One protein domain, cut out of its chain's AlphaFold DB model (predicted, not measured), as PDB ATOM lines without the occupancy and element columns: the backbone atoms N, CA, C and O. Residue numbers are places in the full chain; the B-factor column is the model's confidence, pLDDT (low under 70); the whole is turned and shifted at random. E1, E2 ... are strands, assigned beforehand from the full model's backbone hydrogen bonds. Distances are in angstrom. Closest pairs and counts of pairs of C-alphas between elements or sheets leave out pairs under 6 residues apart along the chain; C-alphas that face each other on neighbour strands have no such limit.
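Overview. This is residues 938 to 1025 of the 1027 residues of the protein "Peptidase S8" of Mesotoga sp. TolDC (UniProt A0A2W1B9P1). A twisted sheet of five antiparallel strands curls into a wall, with E3 over the side toward which it curls and E6 running on from its edge strand E7, a loose half-barrel left open between E3 and E6. Two long links, residues 977 to 988 and 993 to 1012, have no named element; the second comes back to the sheet at residues 1008 to 1009, which pair with residues 969 to 970 of E4. The printed part has 88 residues, with no named helix and seven named strands, E1 to E7 along the chain; the sheet's order is E2, E1, E4, E5, E7. The class is all strand, though under half of the residues, 36 of 88, are in named strands. The whole is compact, with a radius of gyration of the C-alphas of 13.0 A and spans of 39 by 28 by 23 A.

Arrangement. In the sheet, the inner strand E4, residues 969 to 976, is the antiparallel neighbour of E1, residues 938 to 942, at 148 degrees; N 939 and O 973 are within hydrogen-bond range at 2.8 A. E2, residues 948 to 953, is an edge strand and forms a hairpin with E1, with N 940 and O 950 at 2.8 A. E5, residues 989 to 992, forms a hairpin with E4, with N 974 and O 991 at 2.8 A. E7, residues 1019 to 1023, is the other edge strand, antiparallel to E5 at 152 degrees, with N 1022 and O 990 at 2.9 A. E3, residues 959 to 962, pairs with no named strand; its closest C-alpha pair with E2 is Thr 952 and Phe 960, 6.9 A apart. E6, residues 1013 to 1016, also pairs with no named strand and runs on into E7 across a break of 2 residues, at 35 degrees. E3 and E6 are apart. Outside the named strands, residues 1008 to 1009 pair antiparallel with residues 969 to 970 of E4.

Along the chain. E4 is the longest strand, 24.4 A from C-alpha 969 at (196.030, 192.667, 108.243) to C-alpha 976 at (171.599, 192.650, 107.745). E2 is 14.6 A long, E7 14.3 A and E1 13.7 A, the last beginning at C-alpha 938 at (179.838, 196.500, 108.490). E3, E5 and E6 have four residues each. E7 ends at C-alpha 1023 at (170.891, 187.702, 99.633).

Size, cuts and confidence. The C-alphas of Asp 979 and Thr 1012 are the two farthest apart, at 39.8 A. The printed part has no cut. The links E4 to E5, of 12 residues, and E5 to E6, of 20 residues, are long. The mean pLDDT of the printed part is 81.0; residues 956 to 957, 978 to 982, 985 to 987, 997 to 998 and 1023 to 1025 are under 70.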
ATOM      1  N   VAL A 938     178.507 196.988 108.904       90.06
ATOM      2  CA  VAL A 938     179.838 196.500 108.490       90.06
ATOM      3  C   VAL A 938     180.646 196.091 109.716       90.06
ATOM      4  O   VAL A 938     180.746 196.848 110.679       90.06
ATOM      5  N   PHE A 939     181.300 194.938 109.647       92.69
ATOM      6  CA  PHE A 939     182.130 194.356 110.694       92.69
ATOM      7  C   PHE A 939     183.578 194.206 110.216       92.69
ATOM      8  O   PHE A 939     183.853 193.669 109.138       92.69
ATOM      9  N   LEU A 940     184.521 194.655 111.044       91.81
ATOM     10  CA  LEU A 940     185.957 194.488 110.849       91.81
ATOM     11  C   LEU A 940     186.452 193.363 111.762       91.81
ATOM     12  O   LEU A 940     186.249 193.411 112.975       91.81
ATOM     13  N   ARG A 941     187.134 192.367 111.193       89.88
ATOM     14  CA  ARG A 941     187.557 191.135 111.874       89.88
ATOM     15  C   ARG A 941     189.072 190.962 111.830       89.88
ATOM     16  O   ARG A 941     189.715 191.207 110.807       89.88
ATOM     17  N   ASN A 942     189.661 190.503 112.932       87.06
ATOM     18  CA  ASN A 942     191.079 190.160 112.976       87.06
ATOM     19  C   ASN A 942     191.342 188.910 112.119       87.06
ATOM     20  O   ASN A 942     190.774 187.842 112.357       87.06
ATOM     21  N   ALA A 943     192.226 189.045 111.130       84.00
ATOM     22  CA  ALA A 943     192.515 187.999 110.155       84.00
ATOM     23  C   ALA A 943     193.171 186.736 110.749       84.00
ATOM     24  O   ALA A 943     193.077 185.679 110.130       84.00
ATOM     25  N   SER A 944     193.824 186.829 111.916       81.75
ATOM     26  CA  SER A 944     194.525 185.699 112.547       81.75
ATOM     27  C   SER A 944     193.717 184.987 113.635       81.75
ATOM     28  O   SER A 944     193.899 183.788 113.822       81.75
ATOM     29  N   THR A 945     192.826 185.693 114.341       81.81
ATOM     30  CA  THR A 945     192.010 185.113 115.427       81.81
ATOM     31  C   THR A 945     190.559 184.851 115.040       81.81
ATOM     32  O   THR A 945     189.878 184.114 115.744       81.81
ATOM     33  N   GLY A 946     190.060 185.460 113.959       76.56
ATOM     34  CA  GLY A 946     188.653 185.365 113.568       76.56
ATOM     35  C   GLY A 946     187.685 186.112 114.494       76.56
ATOM     36  O   GLY A 946     186.482 185.923 114.365       76.56
ATOM     37  N   VAL A 947     188.187 186.955 115.403       79.44
ATOM     38  CA  VAL A 947     187.375 187.762 116.330       79.44
ATOM     39  C   VAL A 947     187.103 189.139 115.725       79.44
ATOM     40  O   VAL A 947     188.012 189.757 115.163       79.44
ATOM     41  N   ASP A 948     185.866 189.621 115.836       84.56
ATOM     42  CA  ASP A 948     185.481 190.963 115.395       84.56
ATOM     43  C   ASP A 948     186.097 192.033 116.315       84.56
ATOM     44  O   ASP A 948     186.088 191.908 117.539       84.56
ATOM     45  N   ILE A 949     186.696 193.062 115.714       85.75
ATOM     46  CA  ILE A 949     187.491 194.102 116.393       85.75
ATOM     47  C   ILE A 949     186.859 195.496 116.318       85.75
ATOM     48  O   ILE A 949     187.211 196.361 117.116       85.75
ATOM     49  N   ALA A 950     185.940 195.719 115.376       87.81
ATOM     50  CA  ALA A 950     185.105 196.916 115.282       87.81
ATOM     51  C   ALA A 950     183.873 196.630 114.408       87.81
ATOM     52  O   ALA A 950     183.882 195.698 113.603       87.81
ATOM     53  N   ASN A 951     182.831 197.451 114.521       91.38
ATOM     54  CA  ASN A 951     181.732 197.504 113.554       91.38
ATOM     55  C   ASN A 951     181.240 198.949 113.378       91.38
ATOM     56  O   ASN A 951     181.587 199.817 114.180       91.38
ATOM     57  N   THR A 952     180.488 199.209 112.311       88.94
ATOM     58  CA  THR A 952     179.863 200.506 112.023       88.94
ATOM     59  C   THR A 952     178.593 200.321 111.185       88.94
ATOM     60  O   THR A 952     178.432 199.300 110.515       88.94
ATOM     61  N   THR A 953     177.677 201.285 111.221       82.12
ATOM     62  CA  THR A 953     176.460 201.300 110.391       82.12
ATOM     63  C   THR A 953     176.758 201.766 108.969       82.12
ATOM     64  O   THR A 953     177.617 202.623 108.762       82.12
ATOM     65  N   ILE A 954     176.014 201.234 108.002       79.12
ATOM     66  CA  ILE A 954     176.053 201.668 106.599       79.12
ATOM     67  C   ILE A 954     175.148 202.900 106.423       79.12
ATOM     68  O   ILE A 954     174.061 202.941 106.993       79.12
ATOM     69  N   SER A 955     175.585 203.906 105.656       72.56
ATOM     70  CA  SER A 955     174.710 205.014 105.227       72.56
ATOM     71  C   SER A 955     173.787 204.600 104.076       72.56
ATOM     72  O   SER A 955     174.096 203.662 103.348       72.56
ATOM     73  N   ASP A 956     172.731 205.368 103.797       58.97
ATOM     74  CA  ASP A 956     171.828 205.123 102.651       58.97
ATOM     75  C   ASP A 956     172.553 205.062 101.288       58.97
ATOM     76  O   ASP A 956     172.062 204.473 100.328       58.97
ATOM     77  N   SER A 957     173.754 205.646 101.198       65.56
ATOM     78  CA  SER A 957     174.632 205.607 100.021       65.56
ATOM     79  C   SER A 957     175.612 204.422  99.991       65.56
ATOM     80  O   SER A 957     176.497 204.393  99.137       65.56
ATOM     81  N   GLY A 958     175.528 203.494 100.948       70.00
ATOM     82  CA  GLY A 958     176.423 202.342 101.086       70.00
ATOM     83  C   GLY A 958     177.752 202.610 101.808       70.00
ATOM     84  O   GLY A 958     178.577 201.704 101.885       70.00
ATOM     85  N   ALA A 959     178.006 203.815 102.329       84.75
ATOM     86  CA  ALA A 959     179.338 204.212 102.800       84.75
ATOM     87  C   ALA A 959     179.653 203.767 104.241       84.75
ATOM     88  O   ALA A 959     178.769 203.723 105.099       84.75
ATOM     89  N   PHE A 960     180.935 203.492 104.515       92.88
ATOM     90  CA  PHE A 960     181.465 203.133 105.837       92.88
ATOM     91  C   PHE A 960     182.924 203.608 106.047       92.88
ATOM     92  O   PHE A 960     183.615 204.012 105.107       92.88
ATOM     93  N   GLY A 961     183.434 203.525 107.285       91.06
ATOM     94  CA  GLY A 961     184.839 203.836 107.585       91.06
ATOM     95  C   GLY A 961     185.336 203.408 108.969       91.06
ATOM     96  O   GLY A 961     184.549 203.247 109.900       91.06
ATOM     97  N   PHE A 962     186.659 203.248 109.096       92.12
ATOM     98  CA  PHE A 962     187.376 202.914 110.334       92.12
ATOM     99  C   PHE A 962     188.721 203.664 110.417       92.12
ATOM    100  O   PHE A 962     189.597 203.495 109.567       92.12
ATOM    101  N   SER A 963     188.939 204.445 111.477       87.12
ATOM    102  CA  SER A 963     190.165 205.244 111.669       87.12
ATOM    103  C   SER A 963     191.174 204.580 112.614       87.12
ATOM    104  O   SER A 963     190.794 203.824 113.505       87.12
ATOM    105  N   ASN A 964     192.461 204.923 112.475       82.31
ATOM    106  CA  ASN A 964     193.564 204.489 113.347       82.31
ATOM    107  C   ASN A 964     193.718 202.959 113.477       82.31
ATOM    108  O   ASN A 964     193.988 202.436 114.562       82.31
ATOM    109  N   VAL A 965     193.571 202.225 112.370       85.88
ATOM    110  CA  VAL A 965     193.675 200.759 112.375       85.88
ATOM    111  C   VAL A 965     195.124 200.340 112.656       85.88
ATOM    112  O   VAL A 965     196.025 200.521 111.837       85.88
ATOM    113  N   SER A 966     195.352 199.784 113.847       77.44
ATOM    114  CA  SER A 966     196.684 199.421 114.353       77.44
ATOM    115  C   SER A 966     197.270 198.162 113.706       77.44
ATOM    116  O   SER A 966     198.491 197.993 113.671       77.44
ATOM    117  N   LEU A 967     196.413 197.283 113.180       82.62
ATOM    118  CA  LEU A 967     196.808 196.060 112.489       82.62
ATOM    119  C   LEU A 967     197.278 196.346 111.058       82.62
ATOM    120  O   LEU A 967     196.832 197.281 110.400       82.62
ATOM    121  N   THR A 968     198.157 195.487 110.545       86.56
ATOM    122  CA  THR A 968     198.546 195.468 109.125       86.56
ATOM    123  C   THR A 968     197.685 194.526 108.285       86.56
ATOM    124  O   THR A 968     197.780 194.580 107.063       86.56
ATOM    125  N   GLN A 969     196.871 193.664 108.911       90.06
ATOM    126  CA  GLN A 969     196.030 192.667 108.243       90.06
ATOM    127  C   GLN A 969     194.655 192.528 108.911       90.06
ATOM    128  O   GLN A 969     194.572 192.372 110.129       90.06
ATOM    129  N   VAL A 970     193.586 192.555 108.109       93.31
ATOM    130  CA  VAL A 970     192.175 192.491 108.553       93.31
ATOM    131  C   VAL A 970     191.305 191.703 107.564       93.31
ATOM    132  O   VAL A 970     191.698 191.514 106.416       93.31
ATOM    133  N   LYS A 971     190.116 191.268 107.989       93.62
ATOM    134  CA  LYS A 971     188.996 190.861 107.120       93.62
ATOM    135  C   LYS A 971     187.814 191.812 107.340       93.62
ATOM    136  O   LYS A 971     187.702 192.392 108.418       93.62
ATOM    137  N   ILE A 972     186.933 191.955 106.353       92.88
ATOM    138  CA  ILE A 972     185.757 192.835 106.432       92.88
ATOM    139  C   ILE A 972     184.539 192.199 105.752       92.88
ATOM    140  O   ILE A 972     184.674 191.543 104.713       92.88
ATOM    141  N   TRP A 973     183.372 192.368 106.368       92.75
ATOM    142  CA  TRP A 973     182.085 191.837 105.915       92.75
ATOM    143  C   TRP A 973     180.934 192.756 106.343       92.75
ATOM    144  O   TRP A 973     181.118 193.609 107.209       92.75
ATOM    145  N   ALA A 974     179.764 192.618 105.726       89.00
ATOM    146  CA  ALA A 974     178.554 193.362 106.059       89.00
ATOM    147  C   ALA A 974     177.355 192.421 106.125       89.00
ATOM    148  O   ALA A 974     177.251 191.526 105.289       89.00
ATOM    149  N   TRP A 975     176.459 192.637 107.086       87.94
ATOM    150  CA  TRP A 975     175.280 191.796 107.297       87.94
ATOM    151  C   TRP A 975     174.076 192.604 107.777       87.94
ATOM    152  O   TRP A 975     174.216 193.509 108.610       87.94
ATOM    153  N   ARG A 976     172.908 192.268 107.225       81.25
ATOM    154  CA  ARG A 976     171.599 192.650 107.745       81.25
ATOM    155  C   ARG A 976     170.814 191.376 108.016       81.25
ATOM    156  O   ARG A 976     170.572 190.616 107.081       81.25
ATOM    157  N   ASP A 977     170.455 191.238 109.283       74.06
ATOM    158  CA  ASP A 977     169.492 190.284 109.810       74.06
ATOM    159  C   ASP A 977     168.100 190.663 109.277       74.06
ATOM    160  O   ASP A 977     167.659 191.802 109.486       74.06
ATOM    161  N   MET A 978     167.486 189.784 108.487       61.12
ATOM    162  CA  MET A 978     166.189 190.026 107.842       61.12
ATOM    163  C   MET A 978     165.022 189.337 108.564       61.12
ATOM    164  O   MET A 978     163.888 189.768 108.364       61.12
ATOM    165  N   ASP A 979     165.296 188.321 109.389       54.66
ATOM    166  CA  ASP A 979     164.307 187.538 110.151       54.66
ATOM    167  C   ASP A 979     164.399 187.744 111.680       54.66
ATOM    168  O   ASP A 979     163.641 187.161 112.447       54.66
ATOM    169  N   GLU A 980     165.329 188.587 112.134       61.97
ATOM    170  CA  GLU A 980     165.658 188.853 113.540       61.97
ATOM    171  C   GLU A 980     166.118 187.617 114.341       61.97
ATOM    172  O   GLU A 980     166.179 187.651 115.576       61.97
ATOM    173  N   SER A 981     166.532 186.537 113.665       60.62
ATOM    174  CA  SER A 981     167.017 185.310 114.312       60.62
ATOM    175  C   SER A 981     168.319 185.504 115.098       60.62
ATOM    176  O   SER A 981     168.705 184.645 115.901       60.62
ATOM    177  N   GLY A 982     169.051 186.596 114.852       67.81
ATOM    178  CA  GLY A 982     170.397 186.816 115.370       67.81
ATOM    179  C   GLY A 982     171.443 185.891 114.738       67.81
ATOM    180  O   GLY A 982     172.569 185.805 115.244       67.81
ATOM    181  N   THR A 983     171.096 185.180 113.658       75.62
ATOM    182  CA  THR A 983     171.948 184.180 113.006       75.62
ATOM    183  C   THR A 983     172.017 184.394 111.503       75.62
ATOM    184  O   THR A 983     171.002 184.568 110.857       75.62
ATOM    185  N   ILE A 984     173.221 184.310 110.929       77.44
ATOM    186  CA  ILE A 984     173.409 184.459 109.479       77.44
ATOM    187  C   ILE A 984     172.812 183.243 108.756       77.44
ATOM    188  O   ILE A 984     173.440 182.175 108.751       77.44
ATOM    189  N   ASN A 985     171.629 183.391 108.160       68.62
ATOM    190  CA  ASN A 985     170.836 182.279 107.620       68.62
ATOM    191  C   ASN A 985     170.265 182.576 106.207       68.62
ATOM    192  O   ASN A 985     170.889 183.311 105.451       68.62
ATOM    193  N   THR A 986     169.181 181.913 105.782       66.31
ATOM    194  CA  THR A 986     168.554 182.141 104.459       66.31
ATOM    195  C   THR A 986     167.544 183.283 104.556       66.31
ATOM    196  O   THR A 986     166.782 183.322 105.505       66.31
ATOM    197  N   GLY A 987     167.536 184.192 103.577       54.56
ATOM    198  CA  GLY A 987     166.742 185.431 103.601       54.56
ATOM    199  C   GLY A 987     167.588 186.671 103.910       54.56
ATOM    200  O   GLY A 987     167.360 187.742 103.345       54.56
ATOM    201  N   ASP A 988     168.644 186.502 104.703       71.69
ATOM    202  CA  ASP A 988     169.599 187.545 105.076       71.69
ATOM    203  C   ASP A 988     170.357 188.196 103.918       71.69
ATOM    204  O   ASP A 988     170.680 187.569 102.907       71.69
ATOM    205  N   LEU A 989     170.789 189.444 104.126       75.44
ATOM    206  CA  LEU A 989     171.754 190.114 103.251       75.44
ATOM    207  C   LEU A 989     173.171 189.960 103.806       75.44
ATOM    208  O   LEU A 989     173.468 190.465 104.888       75.44
ATOM    209  N   LEU A 990     174.077 189.346 103.038       86.88
ATOM    210  CA  LEU A 990     175.479 189.161 103.426       86.88
ATOM    211  C   LEU A 990     176.449 189.585 102.313       86.88
ATOM    212  O   LEU A 990     176.310 189.214 101.148       86.88
ATOM    213  N   GLY A 991     177.489 190.332 102.686       86.94
ATOM    214  CA  GLY A 991     178.567 190.751 101.791       86.94
ATOM    215  C   GLY A 991     179.943 190.707 102.435       86.94
ATOM    216  O   GLY A 991     180.073 190.741 103.656       86.94
ATOM    217  N   TYR A 992     180.991 190.630 101.617       92.38
ATOM    218  CA  TYR A 992     182.377 190.611 102.093       92.38
ATOM    219  C   TYR A 992     183.379 191.036 101.021       92.38
ATOM    220  O   TYR A 992     183.102 190.992  99.820       92.38
ATOM    221  N   TYR A 993     184.576 191.437 101.457       92.19
ATOM    222  CA  TYR A 993     185.633 191.847 100.535       92.19
ATOM    223  C   TYR A 993     186.060 190.722  99.586       92.19
ATOM    224  O   TYR A 993     186.418 189.621 100.016       92.19
ATOM    225  N   ASN A 994     186.063 191.062  98.293       86.94
ATOM    226  CA  ASN A 994     186.310 190.172  97.160       86.94
ATOM    227  C   ASN A 994     185.253 189.056  96.974       86.94
ATOM    228  O   ASN A 994     185.574 187.978  96.471       86.94
ATOM    229  N   TYR A 995     183.995 189.303  97.371       83.38
ATOM    230  CA  TYR A 995     182.852 188.485  96.949       83.38
ATOM    231  C   TYR A 995     182.698 188.513  95.419       83.38
ATOM    232  O   TYR A 995     182.752 189.574  94.801       83.38
ATOM    233  N   ASN A 996     182.527 187.337  94.811       78.12
ATOM    234  CA  ASN A 996     182.568 187.137  93.362       78.12
ATOM    235  C   ASN A 996     181.433 186.238  92.821       78.12
ATOM    236  O   ASN A 996     181.564 185.695  91.724       78.12
ATOM    237  N   GLY A 997     180.324 186.116  93.560       68.69
ATOM    238  CA  GLY A 997     179.174 185.263  93.230       68.69
ATOM    239  C   GLY A 997     179.151 183.934  93.999       68.69
ATOM    240  O   GLY A 997     180.077 183.616  94.747       68.69
ATOM    241  N   GLY A 998     178.079 183.156  93.820       67.62
ATOM    242  CA  GLY A 998     177.789 181.962  94.629       67.62
ATOM    243  C   GLY A 998     177.135 182.291  95.979       67.62
ATOM    244  O   GLY A 998     176.948 183.454  96.320       67.62
ATOM    245  N   LYS A 999     176.788 181.266  96.770       72.81
ATOM    246  CA  LYS A 999     176.141 181.437  98.085       72.81
ATOM    247  C   LYS A 999     177.042 182.251  99.040       72.81
ATOM    248  O   LYS A 999     178.163 181.804  99.314       72.81
ATOM    249  N   PRO A1000     176.607 183.422  99.550       75.44
ATOM    250  CA  PRO A1000     177.433 184.237 100.440       75.44
ATOM    251  C   PRO A1000     177.810 183.495 101.732       75.44
ATOM    252  O   PRO A1000     176.997 182.786 102.318       75.44
ATOM    253  N   SER A1001     179.051 183.662 102.205       81.88
ATOM    254  CA  SER A1001     179.505 183.107 103.487       81.88
ATOM    255  C   SER A1001     180.656 183.915 104.084       81.88
ATOM    256  O   SER A1001     181.656 184.174 103.414       81.88
ATOM    257  N   VAL A1002     180.571 184.243 105.380       80.12
ATOM    258  CA  VAL A1002     181.609 184.994 106.121       80.12
ATOM    259  C   VAL A1002     182.986 184.322 106.105       80.12
ATOM    260  O   VAL A1002     184.015 184.995 106.191       80.12
ATOM    261  N   ASN A1003     183.033 182.995 105.948       80.88
ATOM    262  CA  ASN A1003     184.283 182.237 105.902       80.88
ATOM    263  C   ASN A1003     185.116 182.549 104.645       80.88
ATOM    264  O   ASN A1003     186.347 182.474 104.691       80.88
ATOM    265  N   ASN A1004     184.458 182.970 103.561       80.44
ATOM    266  CA  ASN A1004     185.079 183.255 102.267       80.44
ATOM    267  C   ASN A1004     185.728 184.651 102.194       80.44
ATOM    268  O   ASN A1004     186.468 184.928 101.250       80.44
ATOM    269  N   ALA A1005     185.500 185.520 103.189       84.75
ATOM    270  CA  ALA A1005     186.079 186.861 103.244       84.75
ATOM    271  C   ALA A1005     187.617 186.823 103.181       84.75
ATOM    272  O   ALA A1005     188.263 186.124 103.971       84.75
ATOM    273  N   GLN A1006     188.222 187.578 102.260       89.00
ATOM    274  CA  GLN A1006     189.677 187.584 102.072       89.00
ATOM    275  C   GLN A1006     190.400 188.554 103.019       89.00
ATOM    276  O   GLN A1006     189.835 189.540 103.490       89.00
ATOM    277  N   THR A1007     191.673 188.259 103.306       92.25
ATOM    278  CA  THR A1007     192.532 189.099 104.155       92.25
ATOM    279  C   THR A1007     193.112 190.269 103.364       92.25
ATOM    280  O   THR A1007     193.708 190.081 102.305       92.25
ATOM    281  N   ILE A1008     193.004 191.468 103.928       92.62
ATOM    282  CA  ILE A1008     193.432 192.737 103.338       92.62
ATOM    283  C   ILE A1008     194.708 193.208 104.032       92.62
ATOM    284  O   ILE A1008     194.771 193.201 105.259       92.62
ATOM    285  N   ASN A1009     195.715 193.632 103.263       90.62
ATOM    286  CA  ASN A1009     196.956 194.210 103.790       90.62
ATOM    287  C   ASN A1009     196.863 195.742 103.801       90.62
ATOM    288  O   ASN A1009     196.590 196.340 102.763       90.62
ATOM    289  N   LEU A1010     197.125 196.376 104.946       86.44
ATOM    290  CA  LEU A1010     196.948 197.819 105.132       86.44
ATOM    291  C   LEU A1010     198.269 198.593 105.016       86.44
ATOM    292  O   LEU A1010     199.239 198.368 105.753       86.44
ATOM    293  N   SER A1011     198.276 199.563 104.106       82.69
ATOM    294  CA  SER A1011     199.350 200.536 103.911       82.69
ATOM    295  C   SER A1011     199.281 201.676 104.937       82.69
ATOM    296  O   SER A1011     198.309 201.802 105.686       82.69
ATOM    297  N   THR A1012     200.339 202.485 105.011       78.88
ATOM    298  CA  THR A1012     200.365 203.704 105.831       78.88
ATOM    299  C   THR A1012     199.648 204.858 105.139       78.88
ATOM    300  O   THR A1012     199.948 205.139 103.983       78.88
ATOM    301  N   GLY A1013     198.761 205.543 105.861       78.19
ATOM    302  CA  GLY A1013     197.760 206.461 105.310       78.19
ATOM    303  C   GLY A1013     196.375 205.814 105.192       78.19
ATOM    304  O   GLY A1013     196.081 204.828 105.872       78.19
ATOM    305  N   ASP A1014     195.516 206.388 104.352       85.31
ATOM    306  CA  ASP A1014     194.160 205.889 104.103       85.31
ATOM    307  C   ASP A1014     194.158 204.696 103.132       85.31
ATOM    308  O   ASP A1014     194.868 204.697 102.127       85.31
ATOM    309  N   ASN A1015     193.329 203.687 103.409       87.75
ATOM    310  CA  ASN A1015     193.137 202.513 102.555       87.75
ATOM    311  C   ASN A1015     191.664 202.457 102.112       87.75
ATOM    312  O   ASN A1015     190.778 202.386 102.960       87.75
ATOM    313  N   TRP A1016     191.402 202.483 100.805       91.44
ATOM    314  CA  TRP A1016     190.043 202.414 100.252       91.44
ATOM    315  C   TRP A1016     189.667 200.973  99.890       91.44
ATOM    316  O   TRP A1016     190.456 200.271  99.254       91.44
ATOM    317  N   ILE A1017     188.499 200.517 100.350       90.88
ATOM    318  CA  ILE A1017     188.066 199.114 100.320       90.88
ATOM    319  C   ILE A1017     186.568 199.037  99.997       90.88
ATOM    320  O   ILE A1017     185.733 199.057 100.897       90.88
ATOM    321  N   ASP A1018     186.229 198.883  98.722       89.50
ATOM    322  CA  ASP A1018     184.847 198.642  98.298       89.50
ATOM    323  C   ASP A1018     184.547 197.139  98.223       89.50
ATOM    324  O   ASP A1018     185.431 196.330  97.916       89.50
ATOM    325  N   PHE A1019     183.303 196.745  98.506       89.62
ATOM    326  CA  PHE A1019     182.868 195.354  98.369       89.62
ATOM    327  C   PHE A1019     181.364 195.198  98.114       89.62
ATOM    328  O   PHE A1019     180.606 196.169  98.112       89.62
ATOM    329  N   GLN A1020     180.945 193.957  97.849       84.94
ATOM    330  CA  GLN A1020     179.582 193.640  97.430       84.94
ATOM    331  C   GLN A1020     178.857 192.696  98.392       84.94
ATOM    332  O   GLN A1020     179.492 191.889  99.076       84.94
ATOM    333  N   PHE A1021     177.524 192.792  98.412       81.25
ATOM    334  CA  PHE A1021     176.617 191.907  99.147       81.25
ATOM    335  C   PHE A1021     175.565 191.270  98.236       81.25
ATOM    336  O   PHE A1021     175.239 191.804  97.177       81.25
ATOM    337  N   ALA A1022     175.023 190.133  98.660       72.31
ATOM    338  CA  ALA A1022     173.897 189.459  98.026       72.31
ATOM    339  C   ALA A1022     172.985 188.840  99.101       72.31
ATOM    340  O   ALA A1022     173.446 188.624 100.226       72.31
ATOM    341  N   PRO A1023     171.716 188.541  98.776       69.25
ATOM    342  CA  PRO A1023     170.891 187.702  99.633       69.25
ATOM    343  C   PRO A1023     171.497 186.299  99.761       69.25
ATOM    344  O   PRO A1023     172.048 185.752  98.798       69.25
ATOM    345  N   ILE A1024     171.370 185.701 100.941       66.94
ATOM    346  CA  ILE A1024     171.618 184.278 101.149       66.94
ATOM    347  C   ILE A1024     170.363 183.532 100.709       66.94
ATOM    348  O   ILE A1024     169.299 183.665 101.303       66.94
ATOM    349  N   ILE A1025     170.500 182.753  99.639       56.44
ATOM    350  CA  ILE A1025     169.415 181.967  99.049       56.44
ATOM    351  C   ILE A1025     169.565 180.508  99.510       56.44
ATOM    352  O   ILE A1025     170.691 180.003  99.605       56.44
TER     353      ILE A1025